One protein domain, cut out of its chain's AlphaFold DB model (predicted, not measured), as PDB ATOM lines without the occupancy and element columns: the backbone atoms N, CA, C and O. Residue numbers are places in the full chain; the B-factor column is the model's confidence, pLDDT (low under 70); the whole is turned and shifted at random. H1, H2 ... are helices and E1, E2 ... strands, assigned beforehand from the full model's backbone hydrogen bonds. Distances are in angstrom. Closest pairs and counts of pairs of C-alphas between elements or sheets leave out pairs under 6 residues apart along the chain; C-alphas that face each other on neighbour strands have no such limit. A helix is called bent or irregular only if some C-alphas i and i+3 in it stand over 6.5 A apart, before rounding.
ATOM      1  N   GLU A 159      21.072  44.483 146.103       78.75
ATOM      2  CA  GLU A 159      20.540  44.918 144.806       78.75
ATOM      3  C   GLU A 159      19.678  43.848 144.115       78.75
ATOM      4  O   GLU A 159      18.595  44.143 143.613       78.75
ATOM      5  N   LEU A 160      20.117  42.583 144.111       75.56
ATOM      6  CA  LEU A 160      19.332  41.500 143.522       75.56
ATOM      7  C   LEU A 160      18.100  41.188 144.380       75.56
ATOM      8  O   LEU A 160      17.035  40.908 143.839       75.56
ATOM      9  N   LEU A 161      18.210  41.263 145.708       78.25
ATOM     10  CA  LEU A 161      17.054  41.102 146.592       78.25
ATOM     11  C   LEU A 161      16.011  42.197 146.375       78.25
ATOM     12  O   LEU A 161      14.826  41.878 146.306       78.25
ATOM     13  N   GLU A 162      16.439  43.453 146.260       82.38
ATOM     14  CA  GLU A 162      15.571  44.595 145.966       82.38
ATOM     15  C   GLU A 162      14.889  44.418 144.609       82.38
ATOM     16  O   GLU A 162      13.660  44.459 144.535       82.38
ATOM     17  N   LEU A 163      15.654  44.082 143.566       80.31
ATOM     18  CA  LEU A 163      15.114  43.802 142.236       80.31
ATOM     19  C   LEU A 163      14.055  42.694 142.274       80.31
ATOM     20  O   LEU A 163      12.964  42.839 141.725       80.31
ATOM     21  N   LEU A 164      14.346  41.581 142.948       78.38
ATOM     22  CA  LEU A 164      13.408  40.467 143.044       78.38
ATOM     23  C   LEU A 164      12.156  40.822 143.869       78.38
ATOM     24  O   LEU A 164      11.065  40.325 143.580       78.38
ATOM     25  N   GLN A 165      12.287  41.673 144.892       81.31
ATOM     26  CA  GLN A 165      11.150  42.171 145.670       81.31
ATOM     27  C   GLN A 165      10.261  43.100 144.845       81.31
ATOM     28  O   GLN A 165       9.036  42.961 144.894       81.31
ATOM     29  N   ASP A 166      10.856  43.998 144.065       82.31
ATOM     30  CA  ASP A 166      10.129  44.903 143.178       82.31
ATOM     31  C   ASP A 166       9.370  44.131 142.100       82.31
ATOM     32  O   ASP A 166       8.193  44.400 141.853       82.31
ATOM     33  N   ILE A 167       9.994  43.094 141.533       74.50
ATOM     34  CA  ILE A 167       9.347  42.188 140.580       74.50
ATOM     35  C   ILE A 167       8.170  41.470 141.236       74.50
ATOM     36  O   ILE A 167       7.064  41.475 140.694       74.50
ATOM     37  N   LYS A 168       8.366  40.895 142.430       78.25
ATOM     38  CA  LYS A 168       7.277  40.235 143.159       78.25
ATOM     39  C   LYS A 168       6.122  41.195 143.421       78.25
ATOM     40  O   LYS A 168       4.960  40.816 143.280       78.25
ATOM     41  N   LYS A 169       6.427  42.430 143.816       82.75
ATOM     42  CA  LYS A 169       5.421  43.455 144.084       82.75
ATOM     43  C   LYS A 169       4.648  43.811 142.815       82.75
ATOM     44  O   LYS A 169       3.423  43.756 142.830       82.75
ATOM     45  N   ALA A 170       5.340  44.061 141.705       77.38
ATOM     46  CA  ALA A 170       4.714  44.337 140.412       77.38
ATOM     47  C   ALA A 170       3.816  43.177 139.933       77.38
ATOM     48  O   ALA A 170       2.731  43.394 139.384       77.38
ATOM     49  N   GLN A 171       4.230  41.933 140.185       73.00
ATOM     50  CA  GLN A 171       3.425  40.747 139.888       73.00
ATOM     51  C   GLN A 171       2.207  40.625 140.810       73.00
ATOM     52  O   GLN A 171       1.114  40.329 140.336       73.00
ATOM     53  N   SER A 172       2.354  40.906 142.106       74.19
ATOM     54  CA  SER A 172       1.243  40.909 143.068       74.19
ATOM     55  C   SER A 172       0.190  41.966 142.731       74.19
ATOM     56  O   SER A 172      -1.005  41.699 142.839       74.19
ATOM     57  N   ASP A 173       0.616  43.151 142.296       75.62
ATOM     58  CA  ASP A 173      -0.290  44.254 141.962       75.62
ATOM     59  C   ASP A 173      -1.098  43.972 140.678       75.62
ATOM     60  O   ASP A 173      -2.201  44.488 140.500       75.62
ATOM     61  N   THR A 174      -0.590  43.099 139.799       67.31
ATOM     62  CA  THR A 174      -1.268  42.664 138.562       67.31
ATOM     63  C   THR A 174      -2.008  41.322 138.699       67.31
ATOM     64  O   THR A 174      -2.913  41.027 137.906       67.31
ATOM     65  N   ALA A 175      -1.706  40.547 139.748       62.06
ATOM     66  CA  ALA A 175      -2.244  39.216 140.030       62.06
ATOM     67  C   ALA A 175      -3.780  39.076 140.051       62.06
ATOM     68  O   ALA A 175      -4.258  38.082 139.502       62.06
ATOM     69  N   PRO A 176      -4.598  40.003 140.603       60.81
ATOM     70  CA  PRO A 176      -6.042  39.760 140.744       60.81
ATOM     71  C   PRO A 176      -6.803  39.647 139.409       60.81
ATOM     72  O   PRO A 176      -7.986  39.310 139.402       60.81
ATOM     73  N   SER A 177      -6.141  39.905 138.276       72.88
ATOM     74  CA  SER A 177      -6.726  39.804 136.934       72.88
ATOM     75  C   SER A 177      -6.323  38.548 136.152       72.88
ATOM     76  O   SER A 177      -7.032  38.171 135.212       72.88
ATOM     77  N   ARG A 178      -5.230  37.872 136.534       80.94
ATOM     78  CA  ARG A 178      -4.744  36.681 135.825       80.94
ATOM     79  C   ARG A 178      -5.565  35.460 136.226       80.94
ATOM     80  O   ARG A 178      -5.807  35.200 137.400       80.94
ATOM     81  N   GLN A 179      -6.019  34.715 135.227       88.69
ATOM     82  CA  GLN A 179      -6.733  33.454 135.396       88.69
ATOM     83  C   GLN A 179      -6.255  32.507 134.303       88.69
ATOM     84  O   GLN A 179      -6.263  32.886 133.131       88.69
ATOM     85  N   TYR A 180      -5.864  31.301 134.706       91.62
ATOM     86  CA  TYR A 180      -5.475  30.216 133.812       91.62
ATOM     87  C   TYR A 180      -6.641  29.244 133.691       91.62
ATOM     88  O   TYR A 180      -7.179  28.775 134.698       91.62
ATOM     89  N   LYS A 181      -7.058  28.955 132.458       94.12
ATOM     90  CA  LYS A 181      -8.124  27.991 132.176       94.12
ATOM     91  C   LYS A 181      -7.686  27.061 131.052       94.12
ATOM     92  O   LYS A 181      -7.163  27.519 130.042       94.12
ATOM     93  N   VAL A 182      -7.966  25.769 131.210       93.94
ATOM     94  CA  VAL A 182      -7.881  24.815 130.101       93.94
ATOM     95  C   VAL A 182      -9.015  25.104 129.115       93.94
ATOM     96  O   VAL A 182     -10.187  25.083 129.497       93.94
ATOM     97  N   THR A 183      -8.679  25.400 127.863       94.38
ATOM     98  CA  THR A 183      -9.644  25.800 126.822       94.38
ATOM     99  C   THR A 183      -9.876  24.745 125.749       94.38
ATOM    100  O   THR A 183     -10.820  24.884 124.976       94.38
ATOM    101  N   GLY A 184      -9.056  23.696 125.698       93.56
ATOM    102  CA  GLY A 184      -9.190  22.638 124.702       93.56
ATOM    103  C   GLY A 184      -8.038  21.644 124.736       93.56
ATOM    104  O   GLY A 184      -7.212  21.658 125.654       93.56
ATOM    105  N   LYS A 185      -7.987  20.784 123.718       95.00
ATOM    106  CA  LYS A 185      -6.875  19.854 123.483       95.00
ATOM    107  C   LYS A 185      -5.928  20.409 122.425       95.00
ATOM    108  O   LYS A 185      -6.365  21.075 121.487       95.00
ATOM    109  N   CYS A 186      -4.649  20.093 122.576       95.94
ATOM    110  CA  CYS A 186      -3.639  20.359 121.561       95.94
ATOM    111  C   CYS A 186      -3.378  19.103 120.727       95.94
ATOM    112  O   CYS A 186      -3.643  17.979 121.164       95.94
ATOM    113  N   GLU A 187      -2.875  19.298 119.509       95.44
ATOM    114  CA  GLU A 187      -2.523  18.192 118.625       95.44
ATOM    115  C   GLU A 187      -1.412  17.339 119.257       95.44
ATOM    116  O   GLU A 187      -0.409  17.854 119.757       95.44
ATOM    117  N   LYS A 188      -1.583  16.016 119.224       95.88
ATOM    118  CA  LYS A 188      -0.507  15.084 119.559       95.88
ATOM    119  C   LYS A 188       0.384  14.898 118.346       95.88
ATOM    120  O   LYS A 188      -0.102  14.603 117.258       95.88
ATOM    121  N   LYS A 189       1.687  15.011 118.555       94.75
ATOM    122  CA  LYS A 189       2.681  14.670 117.540       94.75
ATOM    123  C   LYS A 189       3.093  13.218 117.740       94.75
ATOM    124  O   LYS A 189       3.502  12.840 118.837       94.75
ATOM    125  N   GLU A 190       2.888  12.408 116.707       95.12
ATOM    126  CA  GLU A 190       3.195  10.978 116.713       95.12
ATOM    127  C   GLU A 190       4.704  10.777 116.565       95.12
ATOM    128  O   GLU A 190       5.274  11.059 115.511       95.12
ATOM    129  N   ASP A 191       5.348  10.267 117.611       96.25
ATOM    130  CA  ASP A 191       6.765   9.926 117.607       96.25
ATOM    131  C   ASP A 191       6.987   8.664 118.455       96.25
ATOM    132  O   ASP A 191       6.485   8.535 119.571       96.25
ATOM    133  N   GLN A 192       7.718   7.690 117.903       96.81
ATOM    134  CA  GLN A 192       7.905   6.365 118.515       96.81
ATOM    135  C   GLN A 192       8.849   6.369 119.725       96.81
ATOM    136  O   GLN A 192       8.994   5.350 120.399       96.81
ATOM    137  N   SER A 193       9.535   7.481 119.970       96.38
ATOM    138  CA  SER A 193      10.511   7.656 121.039       96.38
ATOM    139  C   SER A 193       9.947   8.337 122.283       96.38
ATOM    140  O   SER A 193      10.643   8.413 123.296       96.38
ATOM    141  N   ILE A 194       8.688   8.775 122.239       97.06
ATOM    142  CA  ILE A 194       8.007   9.440 123.349       97.06
ATOM    143  C   ILE A 194       6.607   8.869 123.578       97.06
ATOM    144  O   ILE A 194       6.020   8.190 122.735       97.06
ATOM    145  N   ARG A 195       6.049   9.171 124.745       96.38
ATOM    146  CA  ARG A 195       4.658   8.914 125.106       96.38
ATOM    147  C   ARG A 195       4.105  10.122 125.847       96.38
ATOM    148  O   ARG A 195       4.783  10.674 126.700       96.38
ATOM    149  N   TYR A 196       2.859  10.485 125.576       94.94
ATOM    150  CA  TYR A 196       2.145  11.484 126.368       94.94
ATOM    151  C   TYR A 196       1.543  10.831 127.610       94.94
ATOM    152  O   TYR A 196       0.686   9.952 127.483       94.94
ATOM    153  N   ASP A 197       1.978  11.258 128.793       85.81
ATOM    154  CA  ASP A 197       1.384  10.805 130.058       85.81
ATOM    155  C   ASP A 197       0.072  11.542 130.344       85.81
ATOM    156  O   ASP A 197      -0.876  10.960 130.873       85.81
ATOM    157  N   ILE A 198      -0.007  12.809 129.931       90.94
ATOM    158  CA  ILE A 198      -1.219  13.630 129.915       90.94
ATOM    159  C   ILE A 198      -1.517  13.984 128.459       90.94
ATOM    160  O   ILE A 198      -0.614  14.372 127.717       90.94
ATOM    161  N   ASP A 199      -2.783  13.883 128.047       94.19
ATOM    162  CA  ASP A 199      -3.224  14.447 126.767       94.19
ATOM    163  C   ASP A 199      -2.818  15.932 126.686       94.19
ATOM    164  O   ASP A 199      -3.191  16.687 127.587       94.19
ATOM    165  N   PRO A 200      -2.118  16.379 125.624       96.56
ATOM    166  CA  PRO A 200      -1.770  17.783 125.467       96.56
ATOM    167  C   PRO A 200      -2.991  18.689 125.567       96.56
ATOM    168  O   PRO A 200      -4.028  18.433 124.944       96.56
ATOM    169  N   PHE A 201      -2.864  19.761 126.339       95.81
ATOM    170  CA  PHE A 201      -3.974  20.654 126.640       95.81
ATOM    171  C   PHE A 201      -3.611  22.109 126.367       95.81
ATOM    172  O   PHE A 201      -2.484  22.547 126.601       95.81
ATOM    173  N   ALA A 202      -4.594  22.851 125.861       96.75
ATOM    174  CA  ALA A 202      -4.483  24.274 125.600       96.75
ATOM    175  C   ALA A 202      -4.849  25.050 126.863       96.75
ATOM    176  O   ALA A 202      -5.880  24.788 127.490       96.75
ATOM    177  N   VAL A 203      -4.019  26.020 127.219       96.19
ATOM    178  CA  VAL A 203      -4.195  26.906 128.362       96.19
ATOM    179  C   VAL A 203      -4.351  28.319 127.839       96.19
ATOM    180  O   VAL A 203      -3.505  28.795 127.088       96.19
ATOM    181  N   SER A 204      -5.422  28.991 128.248       94.25
ATOM    182  CA  SER A 204      -5.617  30.413 127.988       94.25
ATOM    183  C   SER A 204      -5.367  31.218 129.256       94.25
ATOM    184  O   SER A 204      -5.884  30.884 130.330       94.25
ATOM    185  N   GLU A 205      -4.591  32.289 129.114       92.06
ATOM    186  CA  GLU A 205      -4.419  33.315 130.132       92.06
ATOM    187  C   GLU A 205      -5.336  34.509 129.824       92.06
ATOM    188  O   GLU A 205      -5.289  35.135 128.766       92.06
ATOM    189  N   LYS A 206      -6.205  34.844 130.780       86.44
ATOM    190  CA  LYS A 206      -7.262  35.849 130.586       86.44
ATOM    191  C   LYS A 206      -6.753  37.273 130.322       86.44
ATOM    192  O   LYS A 206      -7.464  38.058 129.702       86.44
ATOM    193  N   LEU A 207      -5.578  37.634 130.840       84.44
ATOM    194  CA  LEU A 207      -5.098  39.022 130.851       84.44
ATOM    195  C   LEU A 207      -4.552  39.467 129.487       84.44
ATOM    196  O   LEU A 207      -4.891  40.543 129.003       84.44
ATOM    197  N   ASN A 208      -3.705  38.640 128.885       85.62
ATOM    198  CA  ASN A 208      -3.083  38.845 127.574       85.62
ATOM    199  C   ASN A 208      -3.885  38.187 126.439       85.62
ATOM    200  O   ASN A 208      -3.609  38.460 125.272       85.62
ATOM    201  N   ASN A 209      -4.888  37.359 126.766       87.50
ATOM    202  CA  ASN A 209      -5.626  36.533 125.808       87.50
ATOM    203  C   ASN A 209      -4.688  35.620 124.994       87.50
ATOM    204  O   ASN A 209      -4.985  35.250 123.857       87.50
ATOM    205  N   GLU A 210      -3.540  35.266 125.575       92.00
ATOM    206  CA  GLU A 210      -2.609  34.322 124.979       92.00
ATOM    207  C   GLU A 210      -3.092  32.903 125.263       92.00
ATOM    208  O   GLU A 210      -3.604  32.595 126.344       92.00
ATOM    209  N   THR A 211      -2.958  32.041 124.259       95.62
ATOM    210  CA  THR A 211      -3.218  30.611 124.396       95.62
ATOM    211  C   THR A 211      -1.947  29.858 124.043       95.62
ATOM    212  O   THR A 211      -1.322  30.131 123.017       95.62
ATOM    213  N   TYR A 212      -1.569  28.909 124.887       97.19
ATOM    214  CA  TYR A 212      -0.416  28.041 124.676       97.19
ATOM    215  C   TYR A 212      -0.791  26.585 124.917       97.19
ATOM    216  O   TYR A 212      -1.788  26.286 125.573       97.19
ATOM    217  N   CYS A 213       0.005  25.679 124.372       97.88
ATOM    218  CA  CYS A 213      -0.142  24.248 124.559       97.88
ATOM    219  C   CYS A 213       0.886  23.741 125.566       97.88
ATOM    220  O   CYS A 213       2.045  24.154 125.541       97.88
ATOM    221  N   VAL A 214       0.456  22.837 126.445       97.69
ATOM    222  CA  VAL A 214       1.333  22.111 127.368       97.69
ATOM    223  C   VAL A 214       1.391  20.652 126.938       97.69
ATOM    224  O   VAL A 214       0.355  19.996 126.799       97.69
ATOM    225  N   HIS A 215       2.605  20.147 126.741       97.44
ATOM    226  CA  HIS A 215       2.886  18.778 126.319       97.44
ATOM    227  C   HIS A 215       3.779  18.107 127.367       97.44
ATOM    228  O   HIS A 215       4.936  18.487 127.511       97.44
ATOM    229  N   ASP A 216       3.259  17.120 128.101       96.81
ATOM    230  CA  ASP A 216       4.046  16.348 129.072       96.81
ATOM    231  C   ASP A 216       4.476  15.010 128.457       96.81
ATOM    232  O   ASP A 216       3.644  14.141 128.171       96.81
ATOM    233  N   LEU A 217       5.775  14.890 128.193       96.38
ATOM    234  CA  LEU A 217       6.384  13.822 127.412       96.38
ATOM    235  C   LEU A 217       7.172  12.884 128.323       96.38
ATOM    236  O   LEU A 217       8.054  13.321 129.055       96.38
ATOM    237  N   THR A 218       6.922  11.588 128.193       95.31
ATOM    238  CA  THR A 218       7.746  10.519 128.757       95.31
ATOM    239  C   THR A 218       8.615   9.914 127.666       95.31
ATOM    240  O   THR A 218       8.118   9.474 126.629       95.31
ATOM    241  N   ILE A 219       9.922   9.891 127.899       95.19
ATOM    242  CA  ILE A 219      10.939   9.442 126.952       95.19
ATOM    243  C   ILE A 219      11.062   7.920 127.035       95.19
ATOM    244  O   ILE A 219      11.306   7.341 128.094       95.19
ATOM    245  N   LEU A 220      10.881   7.250 125.898       95.12
ATOM    246  CA  LEU A 220      10.944   5.796 125.808       95.12
ATOM    247  C   LEU A 220      12.403   5.317 125.679       95.12
ATOM    248  O   LEU A 220      13.233   6.040 125.131       95.12
ATOM    249  N   PRO A 221      12.739   4.071 126.084       91.31
ATOM    250  CA  PRO A 221      14.127   3.583 126.181       91.31
ATOM    251  C   PRO A 221      15.003   3.686 124.915       91.31
ATOM    252  O   PRO A 221      16.222   3.526 125.002       91.31
ATOM    253  N   GLY A 222      14.408   3.912 123.739       91.88
ATOM    254  CA  GLY A 222      15.119   4.117 122.474       91.88
ATOM    255  C   GLY A 222      15.732   5.512 122.303       91.88
ATOM    256  O   GLY A 222      16.652   5.664 121.502       91.88
ATOM    257  N   ARG A 223      15.274   6.510 123.066       95.12
ATOM    258  CA  ARG A 223      15.810   7.876 123.075       95.12
ATOM    259  C   ARG A 223      16.368   8.185 124.455       95.12
ATOM    260  O   ARG A 223      15.896   7.687 125.470       95.12
ATOM    261  N   LYS A 224      17.447   8.958 124.482       93.12
ATOM    262  CA  LYS A 224      18.082   9.410 125.718       93.12
ATOM    263  C   LYS A 224      18.177  10.918 125.648       93.12
ATOM    264  O   LYS A 224      18.703  11.422 124.665       93.12
ATOM    265  N   VAL A 225      17.691  11.574 126.687       94.44
ATOM    266  CA  VAL A 225      17.879  13.002 126.926       94.44
ATOM    267  C   VAL A 225      18.717  13.099 128.184       94.44
ATOM    268  O   VAL A 225      18.327  12.550 129.205       94.44
ATOM    269  N   ARG A 226      19.905  13.685 128.111       89.56
ATOM    270  CA  ARG A 226      20.905  13.645 129.193       89.56
ATOM    271  C   ARG A 226      21.160  14.994 129.825       89.56
ATOM    272  O   ARG A 226      21.715  15.052 130.909       89.56
ATOM    273  N   ASN A 227      20.807  16.073 129.155       92.12
ATOM    274  CA  ASN A 227      21.090  17.417 129.620       92.12
ATOM    275  C   ASN A 227      19.964  18.366 129.213       92.12
ATOM    276  O   ASN A 227      19.012  17.978 128.532       92.12
ATOM    277  N   PHE A 228      20.077  19.599 129.690       93.94
ATOM    278  CA  PHE A 228      19.147  20.677 129.403       93.94
ATOM    279  C   PHE A 228      19.009  20.926 127.899       93.94
ATOM    280  O   PHE A 228      17.892  21.030 127.405       93.94
ATOM    281  N   GLU A 229      20.125  20.986 127.170       95.50
ATOM    282  CA  GLU A 229      20.130  21.264 125.733       95.50
ATOM    283  C   GLU A 229      19.380  20.183 124.946       95.50
ATOM    284  O   GLU A 229      18.523  20.506 124.137       95.50
ATOM    285  N   GLU A 230      19.613  18.903 125.246       96.94
ATOM    286  CA  GLU A 230      18.897  17.787 124.617       96.94
ATOM    287  C   GLU A 230      17.392  17.790 124.949       96.94
ATOM    288  O   GLU A 230      16.583  17.312 124.153       96.94
ATOM    289  N   ALA A 231      17.003  18.293 126.127       97.38
ATOM    290  CA  ALA A 231      15.600  18.409 126.524       97.38
ATOM    291  C   ALA A 231      14.903  19.574 125.813       97.38
ATOM    292  O   ALA A 231      13.754  19.445 125.395       97.38
ATOM    293  N   GLU A 232      15.608  20.691 125.648       98.06
ATOM    294  CA  GLU A 232      15.156  21.830 124.855       98.06
ATOM    295  C   GLU A 232      15.018  21.446 123.376       98.06
ATOM    296  O   GLU A 232      13.955  21.653 122.793       98.06
ATOM    297  N   ASP A 233      16.030  20.790 122.803       97.94
ATOM    298  CA  ASP A 233      16.006  20.296 121.423       97.94
ATOM    299  C   ASP A 233      14.833  19.330 121.193       97.94
ATOM    300  O   ASP A 233      14.183  19.390 120.150       97.94
ATOM    301  N   LEU A 234      14.505  18.476 122.174       97.81
ATOM    302  CA  LEU A 234      13.318  17.615 122.120       97.81
ATOM    303  C   LEU A 234      12.025  18.438 122.004       97.81
ATOM    304  O   LEU A 234      11.158  18.092 121.204       97.81
ATOM    305  N   CYS A 235      11.869  19.507 122.789       98.31
ATOM    306  CA  CYS A 235      10.673  20.348 122.725       98.31
ATOM    307  C   CYS A 235      10.554  21.097 121.394       98.31
ATOM    308  O   CYS A 235       9.459  21.165 120.829       98.31
ATOM    309  N   VAL A 236      11.674  21.593 120.867       98.12
ATOM    310  CA  VAL A 236      11.720  22.242 119.551       98.12
ATOM    311  C   VAL A 236      11.363  21.238 118.451       98.12
ATOM    312  O   VAL A 236      10.510  21.513 117.614       98.12
ATOM    313  N   GLU A 237      11.963  20.048 118.471       97.62
ATOM    314  CA  GLU A 237      11.758  19.015 117.450       97.62
ATOM    315  C   GLU A 237      10.325  18.470 117.436       97.62
ATOM    316  O   GLU A 237       9.721  18.342 116.371       97.62
ATOM    317  N   ILE A 238       9.786  18.115 118.607       97.38
ATOM    318  CA  ILE A 238       8.513  17.396 118.686       97.38
ATOM    319  C   ILE A 238       7.334  18.350 118.553       97.38
ATOM    320  O   ILE A 238       6.379  18.011 117.859       97.38
ATOM    321  N   VAL A 239       7.355  19.500 119.231       96.75
ATOM    322  CA  VAL A 239       6.161  20.354 119.374       96.75
ATOM    323  C   VAL A 239       6.346  21.781 118.864       96.75
ATOM    324  O   VAL A 239       5.450  22.593 119.088       96.75
ATOM    325  N   ASP A 240       7.469  22.082 118.198       97.31
ATOM    326  CA  ASP A 240       7.850  23.440 117.773       97.31
ATOM    327  C   ASP A 240       7.704  24.451 118.924       97.31
ATOM    328  O   ASP A 240       7.068  25.503 118.830       97.31
ATOM    329  N   GLY A 241       8.208  24.048 120.090       97.69
ATOM    330  CA  GLY A 241       8.101  24.800 121.330       97.69
ATOM    331  C   GLY A 241       9.394  24.775 122.122       97.69
ATOM    332  O   GLY A 241      10.460  24.462 121.607       97.69
ATOM    333  N   HIS A 242       9.273  25.085 123.402       98.44
ATOM    334  CA  HIS A 242      10.395  25.199 124.325       98.44
ATOM    335  C   HIS A 242      10.115  24.399 125.592       98.44
ATOM    336  O   HIS A 242       8.973  23.995 125.844       98.44
ATOM    337  N   LEU A 243      11.132  24.190 126.422       98.31
ATOM    338  CA  LEU A 243      10.896  23.782 127.802       98.31
ATOM    339  C   LEU A 243       9.975  24.784 128.504       98.31
ATOM    340  O   LEU A 243       9.988  25.984 128.230       98.31
ATOM    341  N   ILE A 244       9.156  24.287 129.430       97.88
ATOM    342  CA  ILE A 244       8.108  25.105 130.040       97.88
ATOM    343  C   ILE A 244       8.657  26.360 130.737       97.88
ATOM    344  O   ILE A 244       9.622  26.295 131.505       97.88
ATOM    345  N   SER A 245       8.003  27.497 130.494       97.56
ATOM    346  CA  SER A 245       8.211  28.754 131.211       97.56
ATOM    347  C   SER A 245       7.097  29.012 132.221       97.56
ATOM    348  O   SER A 245       5.929  28.718 131.963       97.56
ATOM    349  N   ILE A 246       7.467  29.551 133.386       96.12
ATOM    350  CA  ILE A 246       6.568  29.861 134.503       96.12
ATOM    351  C   ILE A 246       6.769  31.322 134.898       96.12
ATOM    352  O   ILE A 246       7.804  31.695 135.458       96.12
ATOM    353  N   SER A 247       5.763  32.138 134.610       92.38
ATOM    354  CA  SER A 247       5.820  33.597 134.718       92.38
ATOM    355  C   SER A 247       5.329  34.146 136.059       92.38
ATOM    356  O   SER A 247       5.648  35.281 136.404       92.38
ATOM    357  N   ASN A 248       4.519  33.385 136.805       91.00
ATOM    358  CA  ASN A 248       3.940  33.810 138.083       91.00
ATOM    359  C   ASN A 248       3.418  32.630 138.927       91.00
ATOM    360  O   ASN A 248       3.390  31.480 138.485       91.00
ATOM    361  N   GLU A 249       2.962  32.937 140.145       91.00
ATOM    362  CA  GLU A 249       2.465  31.954 141.113       91.00
ATOM    363  C   GLU A 249       1.195  31.232 140.673       91.00
ATOM    364  O   GLU A 249       1.098  30.024 140.871       91.00
ATOM    365  N   LEU A 250       0.265  31.925 140.011       91.69
ATOM    366  CA  LEU A 250      -0.968  31.305 139.530       91.69
ATOM    367  C   LEU A 250      -0.687  30.307 138.400       91.69
ATOM    368  O   LEU A 250      -1.307  29.247 138.371       91.69
ATOM    369  N   GLU A 251       0.257  30.611 137.501       94.81
ATOM    370  CA  GLU A 251       0.704  29.674 136.459       94.81
ATOM    371  C   GLU A 251       1.387  28.455 137.083       94.81
ATOM    372  O   GLU A 251       1.073  27.324 136.721       94.81
ATOM    373  N   LYS A 252       2.275  28.666 138.065       94.94
ATOM    374  CA  LYS A 252       2.939  27.580 138.799       94.94
ATOM    375  C   LYS A 252       1.914  26.667 139.475       94.94
ATOM    376  O   LYS A 252       1.954  25.461 139.262       94.94
ATOM    377  N   ASP A 253       1.000  27.222 140.268       92.25
ATOM    378  CA  ASP A 253      -0.009  26.445 140.996       92.25
ATOM    379  C   ASP A 253      -0.946  25.701 140.036       92.25
ATOM    380  O   ASP A 253      -1.277  24.535 140.267       92.25
ATOM    381  N   PHE A 254      -1.323  26.350 138.929       93.75
ATOM    382  CA  PHE A 254      -2.063  25.716 137.846       93.75
ATOM    383  C   PHE A 254      -1.281  24.521 137.294       93.75
ATOM    384  O   PHE A 254      -1.771  23.398 137.368       93.75
ATOM    385  N   LEU A 255      -0.052  24.716 136.812       95.12
ATOM    386  CA  LEU A 255       0.766  23.651 136.226       95.12
ATOM    387  C   LEU A 255       0.994  22.497 137.197       95.12
ATOM    388  O   LEU A 255       0.870  21.340 136.808       95.12
ATOM    389  N   VAL A 256       1.252  22.795 138.470       92.88
ATOM    390  CA  VAL A 256       1.452  21.777 139.504       92.88
ATOM    391  C   VAL A 256       0.240  20.862 139.634       92.88
ATOM    392  O   VAL A 256       0.389  19.643 139.735       92.88
ATOM    393  N   GLN A 257      -0.960  21.441 139.608       90.50
ATOM    394  CA  GLN A 257      -2.199  20.685 139.726       90.50
ATOM    395  C   GLN A 257      -2.366  19.666 138.586       90.50
ATOM    396  O   GLN A 257      -2.909  18.587 138.820       90.50
ATOM    397  N   TYR A 258      -1.924  20.002 137.372       89.81
ATOM    398  CA  TYR A 258      -2.073  19.133 136.201       89.81
ATOM    399  C   TYR A 258      -0.904  18.160 136.043       89.81
ATOM    400  O   TYR A 258      -1.133  16.972 135.845       89.81
ATOM    401  N   LEU A 259       0.335  18.640 136.170       91.56
ATOM    402  CA  LEU A 259       1.543  17.849 135.917       91.56
ATOM    403  C   LEU A 259       1.836  16.816 137.013       91.56
ATOM    404  O   LEU A 259       2.506  15.822 136.741       91.56
ATOM    405  N   PHE A 260       1.341  17.034 138.239       89.31
ATOM    406  CA  PHE A 260       1.612  16.164 139.394       89.31
ATOM    407  C   PHE A 260       0.346  15.615 140.065       89.31
ATOM    408  O   PHE A 260       0.344  15.347 141.276       89.31
ATOM    409  N   ALA A 261      -0.740  15.461 139.302       84.00
ATOM    410  CA  ALA A 261      -1.978  14.865 139.792       84.00
ATOM    411  C   ALA A 261      -1.746  13.442 140.344       84.00
ATOM    412  O   ALA A 261      -0.946  12.676 139.806       84.00
ATOM    413  N   ASP A 262      -2.464  13.085 141.416       70.62
ATOM    414  CA  ASP A 262      -2.307  11.823 142.163       70.62
ATOM    415  C   ASP A 262      -2.327  10.571 141.266       70.62
ATOM    416  O   ASP A 262      -1.570   9.631 141.495       70.62
ATOM    417  N   GLU A 263      -3.158  10.578 140.223       67.69
ATOM    418  CA  GLU A 263      -3.352   9.466 139.279       67.69
ATOM    419  C   GLU A 263      -2.113   9.161 138.428       67.69
ATOM    420  O   GLU A 263      -1.982   8.064 137.890       67.69
ATOM    421  N   GLN A 264      -1.202  10.124 138.310       61.66
ATOM    422  CA  GLN A 264      -0.004  10.020 137.481       61.66
ATOM    423  C   GLN A 264       1.255   9.707 138.278       61.66
ATOM    424  O   GLN A 264       2.353   9.657 137.720       61.66
ATOM    425  N   ARG A 265       1.124   9.528 139.595       63.34
ATOM    426  CA  ARG A 265       2.285   9.351 140.456       63.34
ATOM    427  C   ARG A 265       2.855   7.953 140.333       63.34
ATOM    428  O   ARG A 265       2.147   6.954 140.453       63.34
ATOM    429  N   ILE A 266       4.170   7.906 140.172       60.72
ATOM    430  CA  ILE A 266       4.947   6.680 140.296       60.72
ATOM    431  C   ILE A 266       4.925   6.287 141.780       60.72
ATOM    432  O   ILE A 266       5.395   7.062 142.620       60.72
ATOM    433  N   PRO A 267       4.372   5.116 142.145       58.91
ATOM    434  CA  PRO A 267       4.378   4.665 143.528       58.91
ATOM    435  C   PRO A 267       5.817   4.618 144.060       58.91
ATOM    436  O   PRO A 267       6.683   4.016 143.426       58.91
ATOM    437  N   ASN A 268       6.046   5.199 145.243       59.78
ATOM    438  CA  ASN A 268       7.337   5.242 145.952       59.78
ATOM    439  C   ASN A 268       8.393   6.225 145.409       59.78
ATOM    440  O   ASN A 268       9.563   6.096 145.764       59.78
ATOM    441  N   LEU A 269       8.016   7.197 144.571       63.03
ATOM    442  CA  LEU A 269       8.905   8.309 144.232       63.03
ATOM    443  C   LEU A 269       8.653   9.482 145.193       63.03
ATOM    444  O   LEU A 269       7.574  10.071 145.180       63.03
ATOM    445  N   ASP A 270       9.641   9.825 146.022       67.06
ATOM    446  CA  ASP A 270       9.505  10.916 147.005       67.06
ATOM    447  C   ASP A 270       9.496  12.313 146.358       67.06
ATOM    448  O   ASP A 270       8.993  13.278 146.944       67.06
ATOM    449  N   VAL A 271      10.025  12.415 145.132       73.94
ATOM    450  CA  VAL A 271      10.155  13.665 144.377       73.94
ATOM    451  C   VAL A 271       9.900  13.407 142.898       73.94
ATOM    452  O   VAL A 271      10.637  12.646 142.273       73.94
ATOM    453  N   ASP A 272       8.894  14.080 142.340       84.00
ATOM    454  CA  ASP A 272       8.663  14.160 140.894       84.00
ATOM    455  C   ASP A 272       9.063  15.558 140.397       84.00
ATOM    456  O   ASP A 272       8.716  16.555 141.032       84.00
ATOM    457  N   ALA A 273       9.804  15.654 139.292       89.12
ATOM    458  CA  ALA A 273      10.329  16.922 138.789       89.12
ATOM    459  C   ALA A 273      10.302  17.020 137.257       89.12
ATOM    460  O   ALA A 273      10.426  16.028 136.541       89.12
ATOM    461  N   ARG A 274      10.151  18.246 136.752       92.81
ATOM    462  CA  ARG A 274      10.239  18.615 135.336       92.81
ATOM    463  C   ARG A 274      11.257  19.726 135.194       92.81
ATOM    464  O   ARG A 274      11.138  20.746 135.869       92.81
ATOM    465  N   ILE A 275      12.242  19.546 134.323       94.81
ATOM    466  CA  ILE A 275      13.144  20.638 133.965       94.81
ATOM    467  C   ILE A 275      12.334  21.765 133.304       94.81
ATOM    468  O   ILE A 275      11.420  21.496 132.523       94.81
ATOM    469  N   ILE A 276      12.622  23.014 133.663       96.81
ATOM    470  CA  ILE A 276      11.979  24.200 133.079       96.81
ATOM    471  C   ILE A 276      12.989  24.931 132.203       96.81
ATOM    472  O   ILE A 276      14.188  24.823 132.446       96.81
ATOM    473  N   GLY A 277      12.530  25.716 131.229       97.00
ATOM    474  CA  GLY A 277      13.402  26.363 130.238       97.00
ATOM    475  C   GLY A 277      14.285  27.488 130.780       97.00
ATOM    476  O   GLY A 277      14.886  28.215 129.999       97.00
ATOM    477  N   LEU A 278      14.335  27.682 132.099       94.81
ATOM    478  CA  LEU A 278      15.136  28.716 132.742       94.81
ATOM    479  C   LEU A 278      16.573  28.221 132.884       94.81
ATOM    480  O   LEU A 278      16.804  27.161 133.473       94.81
ATOM    481  N   ARG A 279      17.544  29.016 132.423       92.00
ATOM    482  CA  ARG A 279      18.955  28.776 132.736       92.00
ATOM    483  C   ARG A 279      19.777  30.051 132.874       92.00
ATOM    484  O   ARG A 279      19.448  31.086 132.303       92.00
ATOM    485  N   TYR A 280      20.886  29.958 133.599       84.44
ATOM    486  CA  TYR A 280      21.940  30.964 133.580       84.44
ATOM    487  C   TYR A 280      22.764  30.842 132.302       84.44
ATOM    488  O   TYR A 280      23.285  29.771 131.985       84.44
ATOM    489  N   GLU A 281      22.955  31.961 131.610       76.25
ATOM    490  CA  GLU A 281      24.009  32.059 130.607       76.25
ATOM    491  C   GLU A 281      25.382  32.104 131.293       76.25
ATOM    492  O   GLU A 281      25.552  32.660 132.386       76.25
ATOM    493  N   SER A 282      26.377  31.491 130.652       58.81
ATOM    494  CA  SER A 282      27.767  31.441 131.103       58.81
ATOM    495  C   SER A 282      28.275  32.842 131.481       58.81
ATOM    496  O   SER A 282      28.556  33.647 130.600       58.81
ATOM    497  N   GLY A 283      28.411  33.141 132.782       53.34
ATOM    498  CA  GLY A 283      28.917  34.444 133.250       53.34
ATOM    499  C   GLY A 283      28.104  35.181 134.324       53.34
ATOM    500  O   GLY A 283      28.401  36.345 134.571       53.34
ATOM    501  N   ARG A 284      27.144  34.527 135.001       58.38
ATOM    502  CA  ARG A 284      26.291  35.118 136.065       58.38
ATOM    503  C   ARG A 284      25.341  36.230 135.576       58.38
ATOM    504  O   ARG A 284      25.017  37.134 136.344       58.38
ATOM    505  N   GLY A 285      24.900  36.175 134.318       64.94
ATOM    506  CA  GLY A 285      23.819  37.039 133.827       64.94
ATOM    507  C   GLY A 285      22.469  36.700 134.468       64.94
ATOM    508  O   GLY A 285      22.327  35.659 135.112       64.94
ATOM    509  N   THR A 286      21.468  37.562 134.290       70.69
ATOM    510  CA  THR A 286      20.087  37.254 134.689       70.69
ATOM    511  C   THR A 286      19.612  36.032 133.896       70.69
ATOM    512  O   THR A 286      19.725  36.042 132.669       70.69
ATOM    513  N   PRO A 287      19.140  34.961 134.553       79.88
ATOM    514  CA  PRO A 287      18.688  33.776 133.849       79.88
ATOM    515  C   PRO A 287      17.423  34.107 133.063       79.88
ATOM    516  O   PRO A 287      16.523  34.772 133.578       79.88
ATOM    517  N   ASN A 288      17.361  33.617 131.830       88.19
ATOM    518  CA  ASN A 288      16.233  33.812 130.926       88.19
ATOM    519  C   ASN A 288      15.671  32.457 130.512       88.19
ATOM    520  O   ASN A 288      16.393  31.454 130.501       88.19
ATOM    521  N   TYR A 289      14.380  32.435 130.191       95.44
ATOM    522  CA  TYR A 289      13.791  31.260 129.571       95.44
ATOM    523  C   TYR A 289      14.252  31.118 128.117       95.44
ATOM    524  O   TYR A 289      14.491  32.113 127.429       95.44
ATOM    525  N   THR A 290      14.349  29.880 127.638       96.19
ATOM    526  CA  THR A 290      14.676  29.550 126.241       96.19
ATOM    527  C   THR A 290      13.647  30.075 125.238       96.19
ATOM    528  O   THR A 290      14.016  30.387 124.109       96.19
ATOM    529  N   ASP A 291      12.399  30.275 125.670       96.06
ATOM    530  CA  ASP A 291      11.330  30.921 124.895       96.06
ATOM    531  C   ASP A 291      11.366  32.466 124.940       96.06
ATOM    532  O   ASP A 291      10.518  33.131 124.340       96.06
ATOM    533  N   GLY A 292      12.334  33.055 125.652       94.00
ATOM    534  CA  GLY A 292      12.468  34.499 125.846       94.00
ATOM    535  C   GLY A 292      11.532  35.101 126.899       94.00
ATOM    536  O   GLY A 292      11.527  36.324 127.060       94.00
ATOM    537  N   ALA A 293      10.745  34.291 127.616       92.81
ATOM    538  CA  ALA A 293       9.919  34.771 128.718       92.81
ATOM    539  C   ALA A 293      10.769  35.282 129.896       92.81
ATOM    540  O   ALA A 293      11.916  34.878 130.108       92.81
ATOM    541  N   ASP A 294      10.168  36.157 130.704       88.56
ATOM    542  CA  ASP A 294      10.793  36.688 131.915       88.56
ATOM    543  C   ASP A 294      10.936  35.595 132.992       88.56
ATOM    544  O   ASP A 294       9.954  35.019 133.470       88.56
ATOM    545  N   GLY A 295      12.184  35.323 133.383       90.25
ATOM    546  CA  GLY A 295      12.568  34.329 134.381       90.25
ATOM    547  C   GLY A 295      12.394  34.760 135.837       90.25
ATOM    548  O   GLY A 295      12.579  33.943 136.744       90.25
ATOM    549  N   ALA A 296      12.060  36.022 136.102       87.31
ATOM    550  CA  ALA A 296      12.255  36.596 137.425       87.31
ATOM    551  C   ALA A 296      11.367  36.001 138.530       87.31
ATOM    552  O   ALA A 296      11.830  35.834 139.660       87.31
ATOM    553  N   TYR A 297      10.124  35.611 138.220       89.44
ATOM    554  CA  TYR A 297       9.266  34.906 139.185       89.44
ATOM    555  C   TYR A 297       9.881  33.574 139.627       89.44
ATOM    556  O   TYR A 297       9.963  33.269 140.823       89.44
ATOM    557  N   ALA A 298      10.293  32.766 138.651       91.81
ATOM    558  CA  ALA A 298      10.857  31.452 138.901       91.81
ATOM    559  C   ALA A 298      12.187  31.563 139.643       91.81
ATOM    560  O   ALA A 298      12.412  30.822 140.599       91.81
ATOM    561  N   LEU A 299      13.003  32.558 139.287       88.25
ATOM    562  CA  LEU A 299      14.229  32.885 139.995       88.25
ATOM    563  C   LEU A 299      13.965  33.266 141.459       88.25
ATOM    564  O   LEU A 299      14.553  32.681 142.369       88.25
ATOM    565  N   TYR A 300      13.046  34.203 141.708       85.75
ATOM    566  CA  TYR A 300      12.668  34.595 143.067       85.75
ATOM    567  C   TYR A 300      12.189  33.392 143.880       85.75
ATOM    568  O   TYR A 300      12.624  33.183 145.016       85.75
ATOM    569  N   THR A 301      11.305  32.585 143.295       87.06
ATOM    570  CA  THR A 301      10.747  31.400 143.946       87.06
ATOM    571  C   THR A 301      11.855  30.418 144.294       87.06
ATOM    572  O   THR A 301      11.951  30.020 145.453       87.06
ATOM    573  N   ALA A 302      12.738  30.113 143.339       86.38
ATOM    574  CA  ALA A 302      13.837  29.186 143.541       86.38
ATOM    575  C   ALA A 302      14.711  29.583 144.725       86.38
ATOM    576  O   ALA A 302      14.984  28.752 145.572       86.38
ATOM    577  N   TYR A 303      15.091  30.847 144.868       77.94
ATOM    578  CA  TYR A 303      16.027  31.230 145.927       77.94
ATOM    579  C   TYR A 303      15.387  31.650 147.255       77.94
ATOM    580  O   TYR A 303      16.044  31.685 148.305       77.94
ATOM    581  N   THR A 304      14.106  32.016 147.252       76.38
ATOM    582  CA  THR A 304      13.417  32.330 148.511       76.38
ATOM    583  C   THR A 304      12.948  31.096 149.254       76.38
ATOM    584  O   THR A 304      12.825  31.160 150.481       76.38
ATOM    585  N   GLN A 305      12.783  29.976 148.552       73.69
ATOM    586  CA  GLN A 305      12.555  28.669 149.152       73.69
ATOM    587  C   GLN A 305      13.690  28.343 150.127       73.69
ATOM    588  O   GLN A 305      14.872  28.422 149.801       73.69
ATOM    589  N   SER A 306      13.332  28.014 151.372       56.69
ATOM    590  CA  SER A 306      14.311  27.778 152.443       56.69
ATOM    591  C   SER A 306      15.173  26.540 152.213       56.69
ATOM    592  O   SER A 306      16.154  26.338 152.920       56.69
ATOM    593  N   ARG A 307      14.775  25.694 151.264       61.16
ATOM    594  CA  ARG A 307      15.394  24.412 150.968       61.16
ATOM    595  C   ARG A 307      15.415  24.259 149.463       61.16
ATOM    596  O   ARG A 307      14.374  24.067 148.841       61.16
ATOM    597  N   THR A 308      16.599  24.404 148.890       56.00
ATOM    598  CA  THR A 308      16.811  24.133 147.475       56.00
ATOM    599  C   THR A 308      17.766  22.972 147.356       56.00
ATOM    600  O   THR A 308      18.837  22.961 147.961       56.00
ATOM    601  N   TYR A 309      17.391  21.983 146.557       58.97
ATOM    602  CA  TYR A 309      18.427  21.210 145.905       58.97
ATOM    603  C   TYR A 309      19.105  22.181 144.954       58.97
ATOM    604  O   TYR A 309      18.434  22.879 144.202       58.97
ATOM    605  N   ASP A 310      20.413  22.306 145.064       58.38
ATOM    606  CA  ASP A 310      21.206  23.017 144.084       58.38
ATOM    607  C   ASP A 310      22.207  21.988 143.615       58.38
ATOM    608  O   ASP A 310      23.196  21.730 144.280       58.38
ATOM    609  N   PHE A 311      21.948  21.340 142.487       55.72
ATOM    610  CA  PHE A 311      22.910  20.398 141.921       55.72
ATOM    611  C   PHE A 311      24.043  21.126 141.177       55.72
ATOM    612  O   PHE A 311      24.523  20.631 140.162       55.72
ATOM    613  N   HIS A 312      24.444  22.323 141.628       54.81
ATOM    614  CA  HIS A 312      25.378  23.205 140.919       54.81
ATOM    615  C   HIS A 312      24.922  23.613 139.517       54.81
ATOM    616  O   HIS A 312      25.704  24.144 138.727       54.81
ATOM    617  N   GLY A 313      23.673  23.336 139.171       62.66
ATOM    618  CA  GLY A 313      23.257  23.561 137.817       62.66
ATOM    619  C   GLY A 313      22.863  24.997 137.600       62.66
ATOM    620  O   GLY A 313      22.252  25.668 138.435       62.66
ATOM    621  N   ASN A 314      23.202  25.437 136.406       82.38
ATOM    622  CA  ASN A 314      22.712  26.670 135.843       82.38
ATOM    623  C   ASN A 314      21.250  26.537 135.396       82.38
ATOM    624  O   ASN A 314      20.786  27.419 134.698       82.38
ATOM    625  N   CYS A 315      20.545  25.467 135.766       89.50
ATOM    626  CA  CYS A 315      19.213  25.126 135.293       89.50
ATOM    627  C   CYS A 315      18.233  25.042 136.465       89.50
ATOM    628  O   CYS A 315      18.611  25.125 137.638       89.50
ATOM    629  N   PHE A 316      16.950  24.907 136.146       91.94
ATOM    630  CA  PHE A 316      15.884  24.890 137.136       91.94
ATOM    631  C   PHE A 316      14.878  23.785 136.822       91.94
ATOM    632  O   PHE A 316      14.755  23.337 135.682       91.94
ATOM    633  N   ALA A 317      14.145  23.349 137.841       92.56
ATOM    634  CA  ALA A 317      13.092  22.359 137.700       92.56
ATOM    635  C   ALA A 317      11.865  22.736 138.534       92.56
ATOM    636  O   ALA A 317      11.993  23.223 139.655       92.56
ATOM    637  N   LEU A 318      10.675  22.478 138.001       93.88
ATOM    638  CA  LEU A 318       9.434  22.456 138.758       93.88
ATOM    639  C   LEU A 318       9.307  21.072 139.387       93.88
ATOM    640  O   LEU A 318       9.286  20.069 138.681       93.88
ATOM    641  N   SER A 319       9.223  21.011 140.705       89.50
ATOM    642  CA  SER A 319       9.192  19.759 141.458       89.50
ATOM    643  C   SER A 319       8.009  19.705 142.405       89.50
ATOM    644  O   SER A 319       7.591  20.741 142.925       89.50
ATOM    645  N   ASN A 320       7.528  18.498 142.679       87.38
ATOM    646  CA  ASN A 320       6.546  18.213 143.707       87.38
ATOM    647  C   ASN A 320       7.122  17.212 144.717       87.38
ATOM    648  O   ASN A 320       7.462  16.083 144.358       87.38
ATOM    649  N   PHE A 321       7.223  17.641 145.974       80.12
ATOM    650  CA  PHE A 321       7.694  16.829 147.094       80.12
ATOM    651  C   PHE A 321       6.525  16.270 147.882       80.12
ATOM    652  O   PHE A 321       5.554  16.982 148.138       80.12
ATOM    653  N   THR A 322       6.659  15.029 148.346       72.69
ATOM    654  CA  THR A 322       5.710  14.447 149.298       72.69
ATOM    655  C   THR A 322       6.287  14.509 150.707       72.69
ATOM    656  O   THR A 322       7.125  13.694 151.075       72.69
ATOM    657  N   GLU A 323       5.815  15.443 151.533       65.12
ATOM    658  CA  GLU A 323       6.217  15.556 152.938       65.12
ATOM    659  C   GLU A 323       5.027  15.244 153.849       65.12
ATOM    660  O   GLU A 323       4.036  15.974 153.872       65.12
ATOM    661  N   ASN A 324       5.087  14.156 154.624       64.94
ATOM    662  CA  ASN A 324       4.003  13.769 155.542       64.94
ATOM    663  C   ASN A 324       2.619  13.652 154.860       64.94
ATOM    664  O   ASN A 324       1.593  13.937 155.478       64.94
ATOM    665  N   LYS A 325       2.586  13.217 153.587       68.19
ATOM    666  CA  LYS A 325       1.393  13.193 152.704       68.19
ATOM    667  C   LYS A 325       0.864  14.577 152.298       68.19
ATOM    668  O   LYS A 325      -0.209  14.673 151.704       68.19
ATOM    669  N   THR A 326       1.598  15.632 152.617       68.31
ATOM    670  CA  THR A 326       1.378  16.994 152.134       68.31
ATOM    671  C   THR A 326       2.275  17.223 150.932       68.31
ATOM    672  O   THR A 326       3.468  16.939 150.981       68.31
ATOM    673  N   TYR A 327       1.690  17.719 149.851       70.25
ATOM    674  CA  TYR A 327       2.425  17.975 148.622       70.25
ATOM    675  C   TYR A 327       2.881  19.422 148.602       70.25
ATOM    676  O   TYR A 327       2.053  20.334 148.673       70.25
ATOM    677  N   THR A 328       4.190  19.616 148.516       79.62
ATOM    678  CA  THR A 328       4.786  20.945 148.414       79.62
ATOM    679  C   THR A 328       5.454  21.046 147.059       79.62
ATOM    680  O   THR A 328       6.498  20.439 146.820       79.62
ATOM    681  N   ALA A 329       4.840  21.816 146.165       86.00
ATOM    682  CA  ALA A 329       5.432  22.104 144.878       86.00
ATOM    683  C   ALA A 329       6.280  23.369 144.924       86.00
ATOM    684  O   ALA A 329       5.932  24.371 145.557       86.00
ATOM    685  N   SER A 330       7.407  23.314 144.231       89.19
ATOM    686  CA  SER A 330       8.417  24.356 144.253       89.19
ATOM    687  C   SER A 330       9.185  24.397 142.942       89.19
ATOM    688  O   SER A 330       9.233  23.409 142.211       89.19
ATOM    689  N   ILE A 331       9.792  25.545 142.659       90.88
ATOM    690  CA  ILE A 331      10.803  25.674 141.616       90.88
ATOM    691  C   ILE A 331      12.145  25.558 142.316       90.88
ATOM    692  O   ILE A 331      12.401  26.277 143.277       90.88
ATOM    693  N   LEU A 332      12.988  24.650 141.853       86.50
ATOM    694  CA  LEU A 332      14.293  24.373 142.428       86.50
ATOM    695  C   LEU A 332      15.398  24.615 141.420       86.50
ATOM    696  O   LEU A 332      15.175  24.595 140.211       86.50
ATOM    697  N   ARG A 333      16.613  24.785 141.934       84.62
ATOM    698  CA  ARG A 333      17.820  24.759 141.116       84.62
ATOM    699  C   ARG A 333      18.144  23.303 140.780       84.62
ATOM    700  O   ARG A 333      17.984  22.397 141.590       84.62
ATOM    701  N   ALA A 334      18.559  23.049 139.555       82.50
ATOM    702  CA  ALA A 334      18.790  21.702 139.055       82.50
ATOM    703  C   ALA A 334      20.019  21.688 138.163       82.50
ATOM    704  O   ALA A 334      20.293  22.686 137.502       82.50
ATOM    705  N   SER A 335      20.740  20.560 138.144       82.00
ATOM    706  CA  SER A 335      21.882  20.331 137.248       82.00
ATOM    707  C   SER A 335      21.425  20.571 135.816       82.00
ATOM    708  O   SER A 335      20.298  20.229 135.483       82.00
ATOM    709  N   CYS A 336      22.276  21.130 134.961       85.44
ATOM    710  CA  CYS A 336      22.000  21.088 133.524       85.44
ATOM    711  C   CYS A 336      22.399  19.737 132.914       85.44
ATOM    712  O   CYS A 336      21.957  19.418 131.820       85.44
ATOM    713  N   ASP A 337      23.216  18.945 133.614       85.19
ATOM    714  CA  ASP A 337      23.660  17.611 133.203       85.19
ATOM    715  C   ASP A 337      23.025  16.544 134.109       85.19
ATOM    716  O   ASP A 337      23.340  16.438 135.301       85.19
ATOM    717  N   PHE A 338      22.107  15.769 133.542       80.12
ATOM    718  CA  PHE A 338      21.374  14.685 134.186       80.12
ATOM    719  C   PHE A 338      21.970  13.361 133.719       80.12
ATOM    720  O   PHE A 338      21.489  12.718 132.787       80.12
ATOM    721  N   GLN A 339      23.022  12.918 134.406       68.12
ATOM    722  CA  GLN A 339      23.807  11.740 134.011       68.12
ATOM    723  C   GLN A 339      22.988  10.463 133.789       68.12
ATOM    724  O   GLN A 339      23.384   9.583 133.024       68.12
ATOM    725  N   LEU A 340      21.863  10.346 134.486       66.31
ATOM    726  CA  LEU A 340      20.989   9.174 134.460       66.31
ATOM    727  C   LEU A 340      19.901   9.273 133.387       66.31
ATOM    728  O   LEU A 340      19.172   8.312 133.155       66.31
ATOM    729  N   GLY A 341      19.873  10.396 132.679       81.81
ATOM    730  CA  GLY A 341      18.843  10.758 131.737       81.81
ATOM    731  C   GLY A 341      17.689  11.492 132.408       81.81
ATOM    732  O   GLY A 341      17.401  11.312 133.589       81.81
ATOM    733  N   ILE A 342      17.041  12.330 131.619       87.38
ATOM    734  CA  ILE A 342      15.728  12.893 131.871       87.38
ATOM    735  C   ILE A 342      14.747  11.917 131.228       87.38
ATOM    736  O   ILE A 342      14.882  11.587 130.050       87.38
ATOM    737  N   ASP A 343      13.802  11.411 132.006       90.44
ATOM    738  CA  ASP A 343      12.753  10.504 131.543       90.44
ATOM    739  C   ASP A 343      11.443  11.242 131.251       90.44
ATOM    740  O   ASP A 343      10.647  10.760 130.449       90.44
ATOM    741  N   ARG A 344      11.240  12.425 131.845       93.31
ATOM    742  CA  ARG A 344      10.064  13.273 131.629       93.31
ATOM    743  C   ARG A 344      10.437  14.710 131.292       93.31
ATOM    744  O   ARG A 344      11.185  15.360 132.021       93.31
ATOM    745  N   VAL A 345       9.865  15.224 130.210       96.44
ATOM    746  CA  VAL A 345      10.067  16.592 129.721       96.44
ATOM    747  C   VAL A 345       8.708  17.243 129.509       96.44
ATOM    748  O   VAL A 345       7.848  16.679 128.837       96.44
ATOM    749  N   THR A 346       8.511  18.441 130.059       97.69
ATOM    750  CA  THR A 346       7.304  19.232 129.799       97.69
ATOM    751  C   THR A 346       7.641  20.391 128.872       97.69
ATOM    752  O   THR A 346       8.442  21.263 129.217       97.69
ATOM    753  N   CYS A 347       6.987  20.417 127.716       98.31
ATOM    754  CA  CYS A 347       7.151  21.447 126.703       98.31
ATOM    755  C   CYS A 347       5.966  22.421 126.698       98.31
ATOM    756  O   CYS A 347       4.820  22.036 126.957       98.31
ATOM    757  N   LYS A 348       6.251  23.677 126.354       97.81
ATOM    758  CA  LYS A 348       5.290  24.751 126.112       97.81
ATOM    759  C   LYS A 348       5.460  25.243 124.679       97.81
ATOM    760  O   LYS A 348       6.552  25.639 124.284       97.81
ATOM    761  N   SER A 349       4.386  25.219 123.902       97.44
ATOM    762  CA  SER A 349       4.371  25.707 122.518       97.44
ATOM    763  C   SER A 349       3.243  26.711 122.318       97.44
ATOM    764  O   SER A 349       2.297  26.794 123.112       97.44
ATOM    765  N   ARG A 350       3.337  27.520 121.262       96.25
ATOM    766  CA  ARG A 350       2.232  28.406 120.880       96.25
ATOM    767  C   ARG A 350       1.053  27.559 120.425       96.25
ATOM    768  O   ARG A 350       1.222  26.540 119.763       96.25
ATOM    769  N   ALA A 351      -0.152  27.980 120.786       92.88
ATOM    770  CA  ALA A 351      -1.337  27.227 120.433       92.88
ATOM    771  C   ALA A 351      -1.726  27.476 118.966       92.88
ATOM    772  O   ALA A 351      -2.428  28.436 118.646       92.88
TER     773      ALA A 351
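What this domain is: This is residues 159 to 351 of the 403 residues of an uncharacterized protein of Enterobius vermicularis (UniProt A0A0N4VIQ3). A strongly twisted sheet of six strands, E1, E2, E3, E4, E6 and E12, curls round helix H2 on one face, with H3 on the opposite face. H3 and H4 cover one face of a second strongly twisted sheet, E7, E9 and E10, and H1 packs on H4 with residues 164 to 168. The printed part has 193 residues, mixed in class, with four named helices and twelve named strands in the order H1 E1 E2 E3 E4 E5 H2 E6 H3 E7 H4 E8 E9 E10 E11 E12; neighbour strands are antiparallel. It is compact, with a radius of gyration of the C-alphas of 16.1 A, and spans 47 by 38 by 37 A.

Where its parts are: Find C-alpha 210 at (-2.609, 34.322, 124.979); from there E4, residues 210 to 219, runs 28.4 A. In its sheet look for E1 at 180 to 185, E2 at 194 to 196, E3 at 201 to 205, E6 at 241 to 243, and E12 at 344 to 350, 20.1 A long and ending at (2.232, 28.406, 120.880). H2 is residues 228 to 239, 16.4 A, and H3 is 249 to 259, 15.1 A. E7 is 271 to 279, E9 315 to 323, 23.9 A, and E10 326 to 334; E5, 225 to 227, pairs with E11, 337 to 342. H4 is 296 to 304; E8, 307 to 309, pairs with no named strand. H1, 159 to 177, begins at (20.540, 44.918, 144.806), spans 28.8 A and is irregular: C-alphas 173 and 176 are 7.4 A apart.

How they stand to each other: Start at E4: E2 and E3 lie on one side of it and E12 on the other side. Look for N 218 and O 195 of E4 and E2, 2.8 A, N 203 and O 212 of the hairpin E3 and E4, 2.8 A, and N 215 and O 347 of E4 and E12, 2.9 A. E1 and E3 are antiparallel neighbours, with N 183 and O 202 within hydrogen-bond range at 2.9 A; E6 and E12 are antiparallel neighbours too, with N 242 and O 348 at 2.9 A. The closest C-alphas of H2 and E12 are Cys 235 and Cys 347, 5.4 A. H3 and H4 on the same face of the sheet E7, E9 and E10 make two layers, helices on one face of a sheet; H3 lies over E9 and E10 and runs across the strands, at 69 degrees to E9 on the local plane, with a height over this sheet of 9.4 A. H4's height is 8.1 A; its closest C-alphas to E10 are Ala 302 and Leu 332, 5.0 A. N 274 and O 318 of E7 and E9 are 2.8 A apart, as are N 332 and O 317 of the hairpin E9 and E10; N 342 and O 225 of E11 and E5 are at 2.7 A. H1 touches H4 at a steep tilt of 62 degrees, opposite ways, with C-alphas of Leu 164 and Tyr 300 closest, 5.9 A. Every O i to N i+4 pair is within hydrogen-bond range in H2, H3 and H4, and 13 of 15 in H1.

The domain as a whole: The C-alphas of Glu 159 and Gln 192, the two farthest apart, are 48.3 A apart. The printed part has no cut; the links H3 to E7 and E7 to H4 are long. The mean pLDDT of the printed part is 85.7; look for values under 70 at 174 to 176, 263 to 270, 282 to 285, 306 to 313, 323 to 326 and 339 to 340.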